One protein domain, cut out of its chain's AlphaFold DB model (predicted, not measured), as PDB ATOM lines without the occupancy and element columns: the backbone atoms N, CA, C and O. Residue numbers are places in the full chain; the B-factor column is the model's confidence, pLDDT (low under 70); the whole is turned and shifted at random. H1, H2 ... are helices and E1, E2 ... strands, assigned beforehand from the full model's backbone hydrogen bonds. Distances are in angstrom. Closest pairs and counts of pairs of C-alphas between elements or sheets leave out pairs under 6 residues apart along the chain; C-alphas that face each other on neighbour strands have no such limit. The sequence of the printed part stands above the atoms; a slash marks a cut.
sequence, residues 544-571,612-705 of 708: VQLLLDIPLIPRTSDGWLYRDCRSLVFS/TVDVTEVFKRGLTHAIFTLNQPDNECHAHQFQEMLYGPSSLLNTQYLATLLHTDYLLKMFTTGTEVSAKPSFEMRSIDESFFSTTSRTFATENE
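What this domain is: This is residues 544 to 571 and 612 to 705 of the 708 residues of the protein "Hypothetical protein" of Rotaria sp. Silwood2 (UniProt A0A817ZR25). One long helix, H3, runs through the middle, with a two-strand hairpin beside each half of it: E1 and E2 by residues 658 to 665, E3 and E4 by residues 666 to 673. Short helices H1 and H2 are near H3, and the far part of H4, with residue 705, sticks out. The 122 printed residues hold four named helices and four named strands, in the order H1 H2 E1 E2 H3 E3 E4 H4, and each hairpin is an antiparallel sheet of its own. The class is mixed, helices and strands, with 58 residues, under half, in named elements. The whole is only just loose, close to compact, with a radius of gyration of the C-alphas of 16.8 A and spans of 48 by 43 by 30 A.

Where its parts are: H1 is residues 544 to 548, beginning at C-alpha 544 at (31.766, -41.681, -26.569). Residues 549 to 571 have no named element. After the cut, H2 is residues 612 to 620, 11.8 A long. E1 is residues 627 to 630, 10.5 A, and E2 is residues 645 to 648, 10.1 A. H3, residues 656 to 673, is 25.6 A long and begins at C-alpha 656 at (45.507, -51.556, -29.469). E3 is residues 675 to 677 and E4 residues 685 to 687. H4, residues 693 to 704, is 16.2 A long and ends at C-alpha 704 at (38.890, -45.552, -67.453).

How they stand to each other: H1 and H3 are close but not clearly touching, the closest C-alphas being those of Leu 548 and His 663, 7.7 A apart. H2 and H3 are also close but not clearly touching, closest at the C-alphas of Asp 614 and Tyr 657, 7.2 A, with a steep tilt of 66 degrees, opposite ways. The hairpin E1 and E2 is antiparallel at 168 degrees, with N 627 and O 648 at 2.8 A and N 629 and O 646 at 2.9 A, within hydrogen-bond range. The closest C-alphas of E1 and H3 are those of Phe 628 and Leu 661, 6.7 A apart. The closest of H3 and E3 are those of Met 670 and Glu 676, 5.3 A. The hairpin E3 and E4 is antiparallel at 145 degrees, with N 676 and O 686 within range at 2.8 A. H4 is apart from H3 and from E3. Every O i to N i+4 pair is within hydrogen-bond range in H1, H2 and H3, and 6 of 8 are in H4.

The domain as a whole: The two C-alphas farthest apart, those of Glu 636 and Glu 705, are 50.9 A apart. Residues 572 to 611 are not printed, and C-alphas 571 and 612 are 10.8 A apart across this cut. Of the links printed whole, E1 to E2, with 14 residues, is long. Residues 698 to 705 stand free. The mean pLDDT of the printed part is 84.1, and residues 692 to 705 are under 70.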
ATOM      1  N   VAL A 544      32.003 -41.384 -25.145       91.88
ATOM      2  CA  VAL A 544      31.766 -41.681 -26.569       91.88
ATOM      3  C   VAL A 544      32.881 -41.107 -27.441       91.88
ATOM      4  O   VAL A 544      33.396 -41.796 -28.323       91.88
ATOM      5  N   GLN A 545      33.299 -39.863 -27.195       93.94
ATOM      6  CA  GLN A 545      34.401 -39.250 -27.939       93.94
ATOM      7  C   GLN A 545      35.695 -40.062 -27.795       93.94
ATOM      8  O   GLN A 545      36.380 -40.283 -28.790       93.94
ATOM      9  N   LEU A 546      36.031 -40.519 -26.588       90.94
ATOM     10  CA  LEU A 546      37.233 -41.308 -26.326       90.94
ATOM     11  C   LEU A 546      37.224 -42.625 -27.111       90.94
ATOM     12  O   LEU A 546      38.269 -43.046 -27.610       90.94
ATOM     13  N   LEU A 547      36.049 -43.241 -27.262       88.62
ATOM     14  CA  LEU A 547      35.865 -44.441 -28.077       88.62
ATOM     15  C   LEU A 547      35.991 -44.171 -29.581       88.62
ATOM     16  O   LEU A 547      36.427 -45.058 -30.307       88.62
ATOM     17  N   LEU A 548      35.615 -42.986 -30.073       90.12
ATOM     18  CA  LEU A 548      35.644 -42.658 -31.507       90.12
ATOM     19  C   LEU A 548      36.969 -42.032 -31.979       90.12
ATOM     20  O   LEU A 548      37.349 -42.182 -33.150       90.12
ATOM     21  N   ASP A 549      37.670 -41.333 -31.088       89.69
ATOM     22  CA  ASP A 549      38.848 -40.505 -31.368       89.69
ATOM     23  C   ASP A 549      40.167 -41.272 -31.181       89.69
ATOM     24  O   ASP A 549      41.049 -40.881 -30.413       89.69
ATOM     25  N   ILE A 550      40.315 -42.401 -31.886       87.25
ATOM     26  CA  ILE A 550      41.564 -43.168 -31.848       87.25
ATOM     27  C   ILE A 550      42.696 -42.429 -32.578       87.25
ATOM     28  O   ILE A 550      42.545 -42.075 -33.750       87.25
ATOM     29  N   PRO A 551      43.887 -42.289 -31.965       84.81
ATOM     30  CA  PRO A 551      45.021 -41.609 -32.596       84.81
ATOM     31  C   PRO A 551      45.542 -42.270 -33.881       84.81
ATOM     32  O   PRO A 551      46.265 -41.636 -34.646       84.81
ATOM     33  N   LEU A 552      45.210 -43.547 -34.106       87.56
ATOM     34  CA  LEU A 552      45.680 -44.328 -35.252       87.56
ATOM     35  C   LEU A 552      45.114 -43.812 -36.583       87.56
ATOM     36  O   LEU A 552      45.794 -43.874 -37.611       87.56
ATOM     37  N   ILE A 553      43.881 -43.304 -36.558       88.06
ATOM     38  CA  ILE A 553      43.182 -42.784 -37.730       88.06
ATOM     39  C   ILE A 553      43.197 -41.259 -37.618       88.06
ATOM     40  O   ILE A 553      42.524 -40.707 -36.749       88.06
ATOM     41  N   PRO A 554      43.958 -40.551 -38.463       87.50
ATOM     42  CA  PRO A 554      44.086 -39.115 -38.320       87.50
ATOM     43  C   PRO A 554      42.781 -38.418 -38.699       87.50
ATOM     44  O   PRO A 554      42.160 -38.696 -39.731       87.50
ATOM     45  N   ARG A 555      42.406 -37.461 -37.854       90.75
ATOM     46  CA  ARG A 555      41.183 -36.675 -37.970       90.75
ATOM     47  C   ARG A 555      41.485 -35.183 -37.926       90.75
ATOM     48  O   ARG A 555      42.469 -34.739 -37.334       90.75
ATOM     49  N   THR A 556      40.626 -34.410 -38.573       92.56
ATOM     50  CA  THR A 556      40.585 -32.947 -38.465       92.56
ATOM     51  C   THR A 556      40.274 -32.516 -37.027       92.56
ATOM     52  O   THR A 556      39.830 -33.326 -36.210       92.56
ATOM     53  N   SER A 557      40.457 -31.227 -36.718       93.56
ATOM     54  CA  SER A 557      40.068 -30.650 -35.418       93.56
ATOM     55  C   SER A 557      38.609 -30.921 -35.059       93.56
ATOM     56  O   SER A 557      38.290 -31.098 -33.887       93.56
ATOM     57  N   ASP A 558      37.753 -31.013 -36.076       94.00
ATOM     58  CA  ASP A 558      36.312 -31.194 -35.935       94.00
ATOM     59  C   ASP A 558      35.912 -32.677 -35.931       94.00
ATOM     60  O   ASP A 558      34.733 -32.987 -36.039       94.00
ATOM     61  N   GLY A 559      36.874 -33.607 -35.847       93.44
ATOM     62  CA  GLY A 559      36.632 -35.049 -35.700       93.44
ATOM     63  C   GLY A 559      36.390 -35.823 -36.994       93.44
ATOM     64  O   GLY A 559      36.213 -37.042 -36.954       93.44
ATOM     65  N   TRP A 560      36.414 -35.155 -38.142       93.12
ATOM     66  CA  TRP A 560      36.261 -35.789 -39.451       93.12
ATOM     67  C   TRP A 560      37.525 -36.486 -39.934       93.12
ATOM     68  O   TRP A 560      38.623 -36.023 -39.634       93.12
ATOM     69  N   LEU A 561      37.386 -37.521 -40.758       89.25
ATOM     70  CA  LEU A 561      38.512 -38.149 -41.450       89.25
ATOM     71  C   LEU A 561      39.148 -37.162 -42.447       89.25
ATOM     72  O   LEU A 561      38.452 -36.402 -43.131       89.25
ATOM     73  N   TYR A 562      40.482 -37.157 -42.537       86.38
ATOM     74  CA  TYR A 562      41.196 -36.370 -43.552       86.38
ATOM     75  C   TYR A 562      41.008 -36.972 -44.951       86.38
ATOM     76  O   TYR A 562      41.300 -38.147 -45.157       86.38
ATOM     77  N   ARG A 563      40.620 -36.142 -45.932       78.88
ATOM     78  CA  ARG A 563      40.384 -36.557 -47.334       78.88
ATOM     79  C   ARG A 563      41.597 -37.196 -48.014       78.88
ATOM     80  O   ARG A 563      41.451 -38.128 -48.801       78.88
ATOM     81  N   ASP A 564      42.786 -36.689 -47.697       74.00
ATOM     82  CA  ASP A 564      44.038 -37.090 -48.346       74.00
ATOM     83  C   ASP A 564      44.847 -38.091 -47.516       74.00
ATOM     84  O   ASP A 564      45.966 -38.457 -47.888       74.00
ATOM     85  N   CYS A 565      44.319 -38.548 -46.377       71.44
ATOM     86  CA  CYS A 565      45.085 -39.440 -45.531       71.44
ATOM     87  C   CYS A 565      45.029 -40.884 -46.029       71.44
ATOM     88  O   CYS A 565      44.033 -41.585 -45.871       71.44
ATOM     89  N   ARG A 566      46.161 -41.348 -46.565       71.81
ATOM     90  CA  ARG A 566      46.361 -42.727 -47.037       71.81
ATOM     91  C   ARG A 566      47.133 -43.610 -46.052       71.81
ATOM     92  O   ARG A 566      47.473 -44.740 -46.387       71.81
ATOM     93  N   SER A 567      47.467 -43.105 -44.864       79.12
ATOM     94  CA  SER A 567      48.359 -43.796 -43.925       79.12
ATOM     95  C   SER A 567      47.858 -43.758 -42.487       79.12
ATOM     96  O   SER A 567      47.439 -42.710 -42.004       79.12
ATOM     97  N   LEU A 568      47.997 -44.878 -41.780       86.69
ATOM     98  CA  LEU A 568      47.778 -44.956 -40.337       86.69
ATOM     99  C   LEU A 568      48.905 -44.244 -39.570       86.69
ATOM    100  O   LEU A 568      50.068 -44.245 -39.994       86.69
ATOM    101  N   VAL A 569      48.573 -43.647 -38.424       87.62
ATOM    102  CA  VAL A 569      49.518 -42.892 -37.590       87.62
ATOM    103  C   VAL A 569      49.934 -43.715 -36.374       87.62
ATOM    104  O   VAL A 569      49.191 -43.878 -35.415       87.62
ATOM    105  N   PHE A 570      51.176 -44.199 -36.385       87.69
ATOM    106  CA  PHE A 570      51.756 -44.933 -35.257       87.69
ATOM    107  C   PHE A 570      52.598 -44.006 -34.378       87.69
ATOM    108  O   PHE A 570      53.509 -43.341 -34.877       87.69
ATOM    109  N   SER A 571      52.348 -43.994 -33.070       84.06
ATOM    110  CA  SER A 571      53.019 -43.096 -32.114       84.06
ATOM    111  C   SER A 571      54.501 -43.415 -31.888       84.06
ATOM    112  O   SER A 571      55.281 -42.529 -31.550       84.06
ATOM    113  N   THR A 612      56.371 -52.106 -34.384       93.19
ATOM    114  CA  THR A 612      57.028 -53.004 -33.415       93.19
ATOM    115  C   THR A 612      56.238 -53.171 -32.113       93.19
ATOM    116  O   THR A 612      56.355 -54.215 -31.467       93.19
ATOM    117  N   VAL A 613      55.455 -52.167 -31.706       93.06
ATOM    118  CA  VAL A 613      54.625 -52.231 -30.492       93.06
ATOM    119  C   VAL A 613      53.525 -53.271 -30.677       93.06
ATOM    120  O   VAL A 613      53.386 -54.132 -29.814       93.06
ATOM    121  N   ASP A 614      52.850 -53.267 -31.827       92.00
ATOM    122  CA  ASP A 614      51.806 -54.235 -32.176       92.00
ATOM    123  C   ASP A 614      52.365 -55.664 -32.174       92.00
ATOM    124  O   ASP A 614      51.822 -56.563 -31.532       92.00
ATOM    125  N   VAL A 615      53.519 -55.866 -32.823       91.75
ATOM    126  CA  VAL A 615      54.214 -57.165 -32.858       91.75
ATOM    127  C   VAL A 615      54.544 -57.643 -31.443       91.75
ATOM    128  O   VAL A 615      54.293 -58.794 -31.085       91.75
ATOM    129  N   THR A 616      55.094 -56.750 -30.618       92.44
ATOM    130  CA  THR A 616      55.462 -57.070 -29.235       92.44
ATOM    131  C   THR A 616      54.229 -57.397 -28.401       92.44
ATOM    132  O   THR A 616      54.272 -58.334 -27.607       92.44
ATOM    133  N   GLU A 617      53.131 -56.660 -28.575       92.25
ATOM    134  CA  GLU A 617      51.866 -56.909 -27.888       92.25
ATOM    135  C   GLU A 617      51.310 -58.294 -28.234       92.25
ATOM    136  O   GLU A 617      51.010 -59.068 -27.319       92.25
ATOM    137  N   VAL A 618      51.261 -58.639 -29.526       91.75
ATOM    138  CA  VAL A 618      50.791 -59.944 -30.015       91.75
ATOM    139  C   VAL A 618      51.580 -61.088 -29.387       91.75
ATOM    140  O   VAL A 618      50.985 -61.994 -28.797       91.75
ATOM    141  N   PHE A 619      52.912 -61.032 -29.427       91.19
ATOM    142  CA  PHE A 619      53.738 -62.100 -28.862       91.19
ATOM    143  C   PHE A 619      53.700 -62.140 -27.336       91.19
ATOM    144  O   PHE A 619      53.538 -63.214 -26.757       91.19
ATOM    145  N   LYS A 620      53.805 -60.987 -26.663       93.12
ATOM    146  CA  LYS A 620      53.828 -60.912 -25.194       93.12
ATOM    147  C   LYS A 620      52.530 -61.423 -24.575       93.12
ATOM    148  O   LYS A 620      52.564 -62.016 -23.500       93.12
ATOM    149  N   ARG A 621      51.396 -61.189 -25.237       93.38
ATOM    150  CA  ARG A 621      50.077 -61.641 -24.781       93.38
ATOM    151  C   ARG A 621      49.682 -63.021 -25.316       93.38
ATOM    152  O   ARG A 621      48.600 -63.497 -24.982       93.38
ATOM    153  N   GLY A 622      50.534 -63.658 -26.124       93.12
ATOM    154  CA  GLY A 622      50.255 -64.965 -26.720       93.12
ATOM    155  C   GLY A 622      49.031 -64.954 -27.639       93.12
ATOM    156  O   GLY A 622      48.268 -65.919 -27.660       93.12
ATOM    157  N   LEU A 623      48.802 -63.852 -28.358       92.88
ATOM    158  CA  LEU A 623      47.667 -63.710 -29.267       92.88
ATOM    159  C   LEU A 623      47.920 -64.530 -30.535       92.88
ATOM    160  O   LEU A 623      48.829 -64.238 -31.305       92.88
ATOM    161  N   THR A 624      47.113 -65.569 -30.750       90.88
ATOM    162  CA  THR A 624      47.208 -66.445 -31.934       90.88
ATOM    163  C   THR A 624      46.129 -66.162 -32.973       90.88
ATOM    164  O   THR A 624      46.304 -66.471 -34.147       90.88
ATOM    165  N   HIS A 625      45.011 -65.588 -32.542       91.25
ATOM    166  CA  HIS A 625      43.855 -65.243 -33.359       91.25
ATOM    167  C   HIS A 625      43.086 -64.101 -32.687       91.25
ATOM    168  O   HIS A 625      43.327 -63.789 -31.518       91.25
ATOM    169  N   ALA A 626      42.158 -63.501 -33.427       93.62
ATOM    170  CA  ALA A 626      41.178 -62.574 -32.889       93.62
ATOM    171  C   ALA A 626      39.799 -62.880 -33.477       93.62
ATOM    172  O   ALA A 626      39.662 -63.127 -34.674       93.62
ATOM    173  N   ILE A 627      38.793 -62.868 -32.615       93.88
ATOM    174  CA  ILE A 627      37.376 -62.880 -32.956       93.88
ATOM    175  C   ILE A 627      36.830 -61.554 -32.454       93.88
ATOM    176  O   ILE A 627      37.110 -61.166 -31.319       93.88
ATOM    177  N   PHE A 628      36.075 -60.870 -33.298       94.38
ATOM    178  CA  PHE A 628      35.404 -59.627 -32.965       94.38
ATOM    179  C   PHE A 628      34.038 -59.623 -33.639       94.38
ATOM    180  O   PHE A 628      33.921 -59.941 -34.821       94.38
ATOM    181  N   THR A 629      33.018 -59.258 -32.881       92.50
ATOM    182  CA  THR A 629      31.695 -58.912 -33.383       92.50
ATOM    183  C   THR A 629      31.059 -57.941 -32.404       92.50
ATOM    184  O   THR A 629      31.437 -57.874 -31.234       92.50
ATOM    185  N   LEU A 630      30.061 -57.208 -32.864       89.31
ATOM    186  CA  LEU A 630      29.143 -56.517 -31.971       89.31
ATOM    187  C   LEU A 630      27.928 -57.414 -31.743       89.31
ATOM    188  O   LEU A 630      27.612 -58.262 -32.588       89.31
ATOM    189  N   ASN A 631      27.295 -57.288 -30.582       86.31
ATOM    190  CA  ASN A 631      26.046 -57.980 -30.294       86.31
ATOM    191  C   ASN A 631      24.961 -57.612 -31.329       86.31
ATOM    192  O   ASN A 631      25.027 -56.598 -32.038       86.31
ATOM    193  N   GLN A 632      23.962 -58.487 -31.452       78.94
ATOM    194  CA  GLN A 632      22.820 -58.216 -32.321       78.94
ATOM    195  C   GLN A 632      22.073 -56.967 -31.842       78.94
ATOM    196  O   GLN A 632      22.125 -56.678 -30.646       78.94
ATOM    197  N   PRO A 633      21.392 -56.237 -32.748       72.19
ATOM    198  CA  PRO A 633      20.564 -55.105 -32.370       72.19
ATOM    199  C   PRO A 633      19.611 -55.447 -31.222       72.19
ATOM    200  O   PRO A 633      19.101 -56.566 -31.158       72.19
ATOM    201  N   ASP A 634      19.380 -54.482 -30.335       77.38
ATOM    202  CA  ASP A 634      18.398 -54.605 -29.267       77.38
ATOM    203  C   ASP A 634      17.034 -54.963 -29.875       77.38
ATOM    204  O   ASP A 634      16.593 -54.364 -30.855       77.38
ATOM    205  N   ASN A 635      16.365 -55.968 -29.315       72.38
ATOM    206  CA  ASN A 635      15.048 -56.363 -29.794       72.38
ATOM    207  C   ASN A 635      13.983 -55.314 -29.458       72.38
ATOM    208  O   ASN A 635      12.962 -55.272 -30.146       72.38
ATOM    209  N   GLU A 636      14.207 -54.484 -28.438       78.25
ATOM    210  CA  GLU A 636      13.270 -53.460 -27.969       78.25
ATOM    211  C   GLU A 636      13.387 -52.141 -28.744       78.25
ATOM    212  O   GLU A 636      12.387 -51.454 -28.934       78.25
ATOM    213  N   CYS A 637      14.572 -51.818 -29.264       82.00
ATOM    214  CA  CYS A 637      14.847 -50.561 -29.960       82.00
ATOM    215  C   CYS A 637      15.228 -50.825 -31.423       82.00
ATOM    216  O   CYS A 637      16.076 -51.664 -31.700       82.00
ATOM    217  N   HIS A 638      14.665 -50.089 -32.386       76.56
ATOM    218  CA  HIS A 638      15.060 -50.245 -33.797       76.56
ATOM    219  C   HIS A 638      16.532 -49.929 -34.058       76.56
ATOM    220  O   HIS A 638      17.181 -50.618 -34.846       76.56
ATOM    221  N   ALA A 639      17.061 -48.904 -33.393       76.75
ATOM    222  CA  ALA A 639      18.484 -48.615 -33.377       76.75
ATOM    223  C   ALA A 639      19.044 -49.021 -32.014       76.75
ATOM    224  O   ALA A 639      18.669 -48.459 -30.984       76.75
ATOM    225  N   HIS A 640      19.953 -49.999 -32.002       75.56
ATOM    226  CA  HIS A 640      20.588 -50.426 -30.762       75.56
ATOM    227  C   HIS A 640      21.445 -49.293 -30.198       75.56
ATOM    228  O   HIS A 640      22.445 -48.897 -30.792       75.56
ATOM    229  N   GLN A 641      21.049 -48.811 -29.024       79.94
ATOM    230  CA  GLN A 641      21.662 -47.659 -28.367       79.94
ATOM    231  C   GLN A 641      23.096 -47.949 -27.892       79.94
ATOM    232  O   GLN A 641      23.989 -47.128 -28.082       79.94
ATOM    233  N   PHE A 642      23.329 -49.144 -27.336       85.75
ATOM    234  CA  PHE A 642      24.621 -49.580 -26.799       85.75
ATOM    235  C   PHE A 642      25.000 -50.980 -27.282       85.75
ATOM    236  O   PHE A 642      24.792 -51.960 -26.570       85.75
ATOM    237  N   GLN A 643      25.559 -51.082 -28.489       86.12
ATOM    238  CA  GLN A 643      26.066 -52.367 -28.960       86.12
ATOM    239  C   GLN A 643      27.279 -52.812 -28.132       86.12
ATOM    240  O   GLN A 643      28.300 -52.123 -28.084       86.12
ATOM    241  N   GLU A 644      27.186 -53.982 -27.507       87.88
ATOM    242  CA  GLU A 644      28.283 -54.576 -26.757       87.88
ATOM    243  C   GLU A 644      29.275 -55.274 -27.688       87.88
ATOM    244  O   GLU A 644      28.913 -56.018 -28.603       87.88
ATOM    245  N   MET A 645      30.559 -55.061 -27.419       90.56
ATOM    246  CA  MET A 645      31.649 -55.723 -28.118       90.56
ATOM    247  C   MET A 645      31.866 -57.133 -27.571       90.56
ATOM    248  O   MET A 645      32.238 -57.317 -26.412       90.56
ATOM    249  N   LEU A 646      31.718 -58.129 -28.440       93.88
ATOM    250  CA  LEU A 646      32.041 -59.521 -28.165       93.88
ATOM    251  C   LEU A 646      33.361 -59.860 -28.852       93.88
ATOM    252  O   LEU A 646      33.492 -59.754 -30.073       93.88
ATOM    253  N   TYR A 647      34.352 -60.276 -28.070       95.50
ATOM    254  CA  TYR A 647      35.681 -60.561 -28.593       95.50
ATOM    255  C   TYR A 647      36.331 -61.762 -27.913       95.50
ATOM    256  O   TYR A 647      35.988 -62.148 -26.795       95.50
ATOM    257  N   GLY A 648      37.307 -62.351 -28.598       95.06
ATOM    258  CA  GLY A 648      38.111 -63.448 -28.075       95.06
ATOM    259  C   GLY A 648      39.467 -63.538 -28.777       95.06
ATOM    260  O   GLY A 648      39.546 -63.217 -29.961       95.06
ATOM    261  N   PRO A 649      40.537 -63.971 -28.089       95.38
ATOM    262  CA  PRO A 649      40.593 -64.373 -26.677       95.38
ATOM    263  C   PRO A 649      40.524 -63.183 -25.700       95.38
ATOM    264  O   PRO A 649      40.740 -62.036 -26.085       95.38
ATOM    265  N   SER A 650      40.281 -63.447 -24.409       94.56
ATOM    266  CA  SER A 650      40.209 -62.410 -23.359       94.56
ATOM    267  C   SER A 650      41.502 -61.601 -23.194       94.56
ATOM    268  O   SER A 650      41.469 -60.470 -22.715       94.56
ATOM    269  N   SER A 651      42.641 -62.131 -23.651       94.56
ATOM    270  CA  SER A 651      43.917 -61.412 -23.699       94.56
ATOM    271  C   SER A 651      43.923 -60.215 -24.662       94.56
ATOM    272  O   SER A 651      44.818 -59.375 -24.548       94.56
ATOM    273  N   LEU A 652      42.924 -60.085 -25.549       93.38
ATOM    274  CA  LEU A 652      42.694 -58.889 -26.368       93.38
ATOM    275  C   LEU A 652      42.201 -57.682 -25.563       93.38
ATOM    276  O   LEU A 652      42.311 -56.556 -26.046       93.38
ATOM    277  N   LEU A 653      41.672 -57.877 -24.353       93.62
ATOM    278  CA  LEU A 653      41.186 -56.764 -23.543       93.62
ATOM    279  C   LEU A 653      42.316 -55.751 -23.296       93.62
ATOM    280  O   LEU A 653      43.440 -56.124 -22.938       93.62
ATOM    281  N   ASN A 654      42.014 -54.463 -23.459       89.38
ATOM    282  CA  ASN A 654      42.971 -53.363 -23.304       89.38
ATOM    283  C   ASN A 654      44.192 -53.479 -24.238       89.38
ATOM    284  O   ASN A 654      45.316 -53.198 -23.816       89.38
ATOM    285  N   THR A 655      43.993 -53.954 -25.471       90.50
ATOM    286  CA  THR A 655      45.014 -53.953 -26.535       90.50
ATOM    287  C   THR A 655      44.695 -52.905 -27.594       90.50
ATOM    288  O   THR A 655      43.524 -52.603 -27.837       90.50
ATOM    289  N   GLN A 656      45.722 -52.392 -28.277       87.62
ATOM    290  CA  GLN A 656      45.507 -51.556 -29.469       87.62
ATOM    291  C   GLN A 656      44.924 -52.378 -30.622       87.62
ATOM    292  O   GLN A 656      44.201 -51.856 -31.474       87.62
ATOM    293  N   TYR A 657      45.179 -53.688 -30.613       90.25
ATOM    294  CA  TYR A 657      44.604 -54.598 -31.589       90.25
ATOM    295  C   TYR A 657      43.070 -54.659 -31.494       90.25
ATOM    296  O   TYR A 657      42.393 -54.507 -32.508       90.25
ATOM    297  N   LEU A 658      42.503 -54.787 -30.289       92.06
ATOM    298  CA  LEU A 658      41.048 -54.785 -30.098       92.06
ATOM    299  C   LEU A 658      40.410 -53.457 -30.522       92.06
ATOM    300  O   LEU A 658      39.384 -53.462 -31.199       92.06
ATOM    301  N   ALA A 659      41.049 -52.334 -30.185       89.94
ATOM    302  CA  ALA A 659      40.607 -51.020 -30.643       89.94
ATOM    303  C   ALA A 659      40.595 -50.951 -32.182       89.94
ATOM    304  O   ALA A 659      39.607 -50.537 -32.783       89.94
ATOM    305  N   THR A 660      41.642 -51.454 -32.841       90.44
ATOM    306  CA  THR A 660      41.717 -51.513 -34.311       90.44
ATOM    307  C   THR A 660      40.561 -52.315 -34.921       90.44
ATOM    308  O   THR A 660      39.994 -51.887 -35.929       90.44
ATOM    309  N   LEU A 661      40.165 -53.439 -34.313       92.88
ATOM    310  CA  LEU A 661      39.021 -54.240 -34.772       92.88
ATOM    311  C   LEU A 661      37.702 -53.457 -34.670       92.88
ATOM    312  O   LEU A 661      36.953 -53.409 -35.646       92.88
ATOM    313  N   LEU A 662      37.473 -52.768 -33.546       92.19
ATOM    314  CA  LEU A 662      36.303 -51.903 -33.350       92.19
ATOM    315  C   LEU A 662      36.227 -50.786 -34.397       92.19
ATOM    316  O   LEU A 662      35.187 -50.583 -35.022       92.19
ATOM    317  N   HIS A 663      37.330 -50.077 -34.629       90.94
ATOM    318  CA  HIS A 663      37.350 -48.988 -35.607       90.94
ATOM    319  C   HIS A 663      37.220 -49.472 -37.047       90.94
ATOM    320  O   HIS A 663      36.648 -48.764 -37.873       90.94
ATOM    321  N   THR A 664      37.712 -50.674 -37.350       91.38
ATOM    322  CA  THR A 664      37.516 -51.290 -38.667       91.38
ATOM    323  C   THR A 664      36.036 -51.569 -38.913       91.38
ATOM    324  O   THR A 664      35.520 -51.175 -39.957       91.38
ATOM    325  N   ASP A 665      35.328 -52.169 -37.948       92.00
ATOM    326  CA  ASP A 665      33.872 -52.361 -38.028       92.00
ATOM    327  C   ASP A 665      33.133 -51.026 -38.196       92.00
ATOM    328  O   ASP A 665      32.272 -50.884 -39.066       92.00
ATOM    329  N   TYR A 666      33.527 -50.010 -37.426       90.38
ATOM    330  CA  TYR A 666      32.899 -48.696 -37.494       90.38
ATOM    331  C   TYR A 666      33.098 -48.006 -38.853       90.38
ATOM    332  O   TYR A 666      32.148 -47.453 -39.406       90.38
ATOM    333  N   LEU A 667      34.295 -48.092 -39.446       89.38
ATOM    334  CA  LEU A 667      34.547 -47.604 -40.807       89.38
ATOM    335  C   LEU A 667      33.719 -48.369 -41.847       89.38
ATOM    336  O   LEU A 667      33.133 -47.752 -42.735       89.38
ATOM    337  N   LEU A 668      33.622 -49.696 -41.725       90.50
ATOM    338  CA  LEU A 668      32.787 -50.511 -42.612       90.50
ATOM    339  C   LEU A 668      31.315 -50.096 -42.537       90.50
ATOM    340  O   LEU A 668      30.661 -50.016 -43.575       90.50
ATOM    341  N   LYS A 669      30.803 -49.765 -41.348       89.94
ATOM    342  CA  LYS A 669      29.451 -49.210 -41.182       89.94
ATOM    343  C   LYS A 669      29.283 -47.863 -41.870       89.94
ATOM    344  O   LYS A 669      28.269 -47.659 -42.529       89.94
ATOM    345  N   MET A 670      30.259 -46.960 -41.778       90.75
ATOM    346  CA  MET A 670      30.191 -45.695 -42.522       90.75
ATOM    347  C   MET A 670      30.111 -45.945 -44.032       90.75
ATOM    348  O   MET A 670      29.284 -45.344 -44.714       90.75
ATOM    349  N   PHE A 671      30.909 -46.885 -44.551       87.75
ATOM    350  CA  PHE A 671      30.891 -47.233 -45.974       87.75
ATOM    351  C   PHE A 671      29.576 -47.867 -46.422       87.75
ATOM    352  O   PHE A 671      29.067 -47.520 -47.484       87.75
ATOM    353  N   THR A 672      29.009 -48.779 -45.633       89.56
ATOM    354  CA  THR A 672      27.761 -49.462 -46.001       89.56
ATOM    355  C   THR A 672      26.528 -48.582 -45.826       89.56
ATOM    356  O   THR A 672      25.554 -48.764 -46.553       89.56
ATOM    357  N   THR A 673      26.563 -47.615 -44.907       90.06
ATOM    358  CA  THR A 673      25.456 -46.668 -44.673       90.06
ATOM    359  C   THR A 673      25.541 -45.400 -45.518       90.06
ATOM    360  O   THR A 673      24.585 -44.629 -45.550       90.06
ATOM    361  N   GLY A 674      26.670 -45.139 -46.181       92.62
ATOM    362  CA  GLY A 674      26.858 -43.891 -46.921       92.62
ATOM    363  C   GLY A 674      27.094 -42.664 -46.030       92.62
ATOM    364  O   GLY A 674      27.134 -41.546 -46.541       92.62
ATOM    365  N   THR A 675      27.236 -42.842 -44.712       92.88
ATOM    366  CA  THR A 675      27.260 -41.739 -43.740       92.88
ATOM    367  C   THR A 675      28.535 -41.767 -42.902       92.88
ATOM    368  O   THR A 675      28.811 -42.734 -42.197       92.88
ATOM    369  N   GLU A 676      29.312 -40.684 -42.948       93.44
ATOM    370  CA  GLU A 676      30.431 -40.450 -42.037       93.44
ATOM    371  C   GLU A 676      29.929 -39.749 -40.776       93.44
ATOM    372  O   GLU A 676      29.120 -38.822 -40.854       93.44
ATOM    373  N   VAL A 677      30.466 -40.144 -39.622       93.88
ATOM    374  CA  VAL A 677      30.196 -39.505 -38.331       93.88
ATOM    375  C   VAL A 677      31.486 -38.885 -37.799       93.88
ATOM    376  O   VAL A 677      32.535 -39.541 -37.755       93.88
ATOM    377  N   SER A 678      31.419 -37.620 -37.390       94.75
ATOM    378  CA  SER A 678      32.526 -36.958 -36.702       94.75
ATOM    379  C   SER A 678      32.825 -37.661 -35.375       94.75
ATOM    380  O   SER A 678      31.910 -38.030 -34.651       94.75
ATOM    381  N   ALA A 679      34.104 -37.800 -35.017       94.88
ATOM    382  CA  ALA A 679      34.504 -38.298 -33.699       94.88
ATOM    383  C   ALA A 679      34.409 -37.250 -32.581       94.88
ATOM    384  O   ALA A 679      34.649 -37.590 -31.428       94.88
ATOM    385  N   LYS A 680      34.107 -35.983 -32.890       95.31
ATOM    386  CA  LYS A 680      33.961 -34.917 -31.890       95.31
ATOM    387  C   LYS A 680      32.486 -34.607 -31.656       95.31
ATOM    388  O   LYS A 680      31.736 -34.566 -32.630       95.31
ATOM    389  N   PRO A 681      32.068 -34.309 -30.413       93.50
ATOM    390  CA  PRO A 681      30.745 -33.759 -30.143       93.50
ATOM    391  C   PRO A 681      30.478 -32.514 -31.012       93.50
ATOM    392  O   PRO A 681      31.352 -31.666 -31.159       93.50
ATOM    393  N   SER A 682      29.299 -32.349 -31.614       92.62
ATOM    394  CA  SER A 682      28.052 -33.119 -31.462       92.62
ATOM    395  C   SER A 682      27.916 -34.369 -32.343       92.62
ATOM    396  O   SER A 682      26.801 -34.810 -32.610       92.62
ATOM    397  N   PHE A 683      29.024 -34.962 -32.788       94.31
ATOM    398  CA  PHE A 683      29.066 -36.145 -33.654       94.31
ATOM    399  C   PHE A 683      28.235 -35.931 -34.914       94.31
ATOM    400  O   PHE A 683      27.319 -36.694 -35.216       94.31
ATOM    401  N   GLU A 684      28.477 -34.803 -35.576       94.38
ATOM    402  CA  GLU A 684      27.779 -34.442 -36.805       94.38
ATOM    403  C   GLU A 684      27.915 -35.546 -37.857       94.38
ATOM    404  O   GLU A 684      28.878 -36.319 -37.854       94.38
ATOM    405  N   MET A 685      26.940 -35.608 -38.761       93.44
ATOM    406  CA  MET A 685      26.889 -36.591 -39.839       93.44
ATOM    407  C   MET A 685      27.006 -35.898 -41.192       93.44
ATOM    408  O   MET A 685      26.448 -34.817 -41.383       93.44
ATOM    409  N   ARG A 686      27.712 -36.521 -42.135       93.12
ATOM    410  CA  ARG A 686      27.794 -36.060 -43.529       93.12
ATOM    411  C   ARG A 686      27.844 -37.240 -44.489       93.12
ATOM    412  O   ARG A 686      28.165 -38.355 -44.075       93.12
ATOM    413  N   SER A 687      27.573 -37.001 -45.770       92.38
ATOM    414  CA  SER A 687      27.761 -38.044 -46.784       92.38
ATOM    415  C   SER A 687      29.240 -38.431 -46.883       92.38
ATOM    416  O   SER A 687      30.113 -37.560 -46.908       92.38
ATOM    417  N   ILE A 688      29.533 -39.730 -46.999       89.25
ATOM    418  CA  ILE A 688      30.902 -40.209 -47.272       89.25
ATOM    419  C   ILE A 688      31.443 -39.710 -48.622       89.25
ATOM    420  O   ILE A 688      32.660 -39.677 -48.824       89.25
ATOM    421  N   ASP A 689      30.572 -39.263 -49.531       85.94
ATOM    422  CA  ASP A 689      30.977 -38.665 -50.808       85.94
ATOM    423  C   ASP A 689      31.709 -37.332 -50.617       85.94
ATOM    424  O   ASP A 689      32.621 -36.993 -51.377       85.94
ATOM    425  N   GLU A 690      31.368 -36.592 -49.559       83.38
ATOM    426  CA  GLU A 690      31.998 -35.314 -49.227       83.38
ATOM    427  C   GLU A 690      33.433 -35.475 -48.713       83.38
ATOM    428  O   GLU A 690      34.171 -34.488 -48.620       83.38
ATOM    429  N   SER A 691      33.849 -36.689 -48.360       72.94
ATOM    430  CA  SER A 691      35.153 -36.960 -47.766       72.94
ATOM    431  C   SER A 691      35.945 -37.987 -48.558       72.94
ATOM    432  O   SER A 691      36.936 -37.633 -49.199       72.94
ATOM    433  N   PHE A 692      35.481 -39.231 -48.540       65.75
ATOM    434  CA  PHE A 692      36.214 -40.430 -48.920       65.75
ATOM    435  C   PHE A 692      36.191 -40.685 -50.429       65.75
ATOM    436  O   PHE A 692      37.217 -41.052 -51.005       65.75
ATOM    437  N   PHE A 693      35.044 -40.471 -51.088       62.84
ATOM    438  CA  PHE A 693      34.928 -40.739 -52.528       62.84
ATOM    439  C   PHE A 693      35.409 -39.604 -53.422       62.84
ATOM    440  O   PHE A 693      35.846 -39.861 -54.540       62.84
ATOM    441  N   SER A 694      35.453 -38.368 -52.922       57.28
ATOM    442  CA  SER A 694      35.999 -37.242 -53.694       57.28
ATOM    443  C   SER A 694      37.430 -37.498 -54.215       57.28
ATOM    444  O   SER A 694      37.810 -36.991 -55.276       57.28
ATOM    445  N   THR A 695      38.202 -38.339 -53.519       53.03
ATOM    446  CA  THR A 695      39.553 -38.774 -53.891       53.03
ATOM    447  C   THR A 695      39.580 -40.045 -54.745       53.03
ATOM    448  O   THR A 695      40.396 -40.111 -55.663       53.03
ATOM    449  N   THR A 696      38.707 -41.037 -54.519       48.75
ATOM    450  CA  THR A 696      38.677 -42.291 -55.309       48.75
ATOM    451  C   THR A 696      37.937 -42.165 -56.638       48.75
ATOM    452  O   THR A 696      38.350 -42.803 -57.606       48.75
ATOM    453  N   SER A 697      36.924 -41.299 -56.763       45.72
ATOM    454  CA  SER A 697      36.273 -41.010 -58.052       45.72
ATOM    455  C   SER A 697      37.253 -40.418 -59.070       45.72
ATOM    456  O   SER A 697      37.128 -40.678 -60.262       45.72
ATOM    457  N   ARG A 698      38.275 -39.676 -58.616       44.19
ATOM    458  CA  ARG A 698      39.366 -39.210 -59.488       44.19
ATOM    459  C   ARG A 698      40.283 -40.344 -59.942       44.19
ATOM    460  O   ARG A 698      40.741 -40.303 -61.079       44.19
ATOM    461  N   THR A 699      40.525 -41.353 -59.109       44.56
ATOM    462  CA  THR A 699      41.368 -42.510 -59.459       44.56
ATOM    463  C   THR A 699      40.652 -43.478 -60.406       44.56
ATOM    464  O   THR A 699      41.241 -43.923 -61.381       44.56
ATOM    465  N   PHE A 700      39.354 -43.735 -60.203       38.97
ATOM    466  CA  PHE A 700      38.568 -44.576 -61.120       38.97
ATOM    467  C   PHE A 700      38.238 -43.881 -62.451       38.97
ATOM    468  O   PHE A 700      38.170 -44.542 -63.486       38.97
ATOM    469  N   ALA A 701      38.066 -42.553 -62.461       43.31
ATOM    470  CA  ALA A 701      37.908 -41.804 -63.710       43.31
ATOM    471  C   ALA A 701      39.204 -41.780 -64.540       43.31
ATOM    472  O   ALA A 701      39.141 -41.851 -65.762       43.31
ATOM    473  N   THR A 702      40.372 -41.746 -63.890       40.88
ATOM    474  CA  THR A 702      41.666 -41.751 -64.593       40.88
ATOM    475  C   THR A 702      42.091 -43.134 -65.088       40.88
ATOM    476  O   THR A 702      42.767 -43.206 -66.106       40.88
ATOM    477  N   GLU A 703      41.650 -44.235 -64.465       38.88
ATOM    478  CA  GLU A 703      41.895 -45.583 -65.009       38.88
ATOM    479  C   GLU A 703      40.997 -45.919 -66.219       38.88
ATOM    480  O   GLU A 703      41.446 -46.607 -67.138       38.88
ATOM    481  N   ASN A 704      39.778 -45.367 -66.295       35.81
ATOM    482  CA  ASN A 704      38.890 -45.552 -67.453       35.81
ATOM    483  C   ASN A 704      39.261 -44.688 -68.677       35.81
ATOM    484  O   ASN A 704      38.936 -45.071 -69.800       35.81
ATOM    485  N   GLU A 705      39.994 -43.584 -68.505       37.00
ATOM    486  CA  GLU A 705      40.549 -42.801 -69.627       37.00
ATOM    487  C   GLU A 705      41.808 -43.434 -70.253       37.00
ATOM    488  O   GLU A 705      42.249 -43.004 -71.313       37.00
TER     489      GLU A 705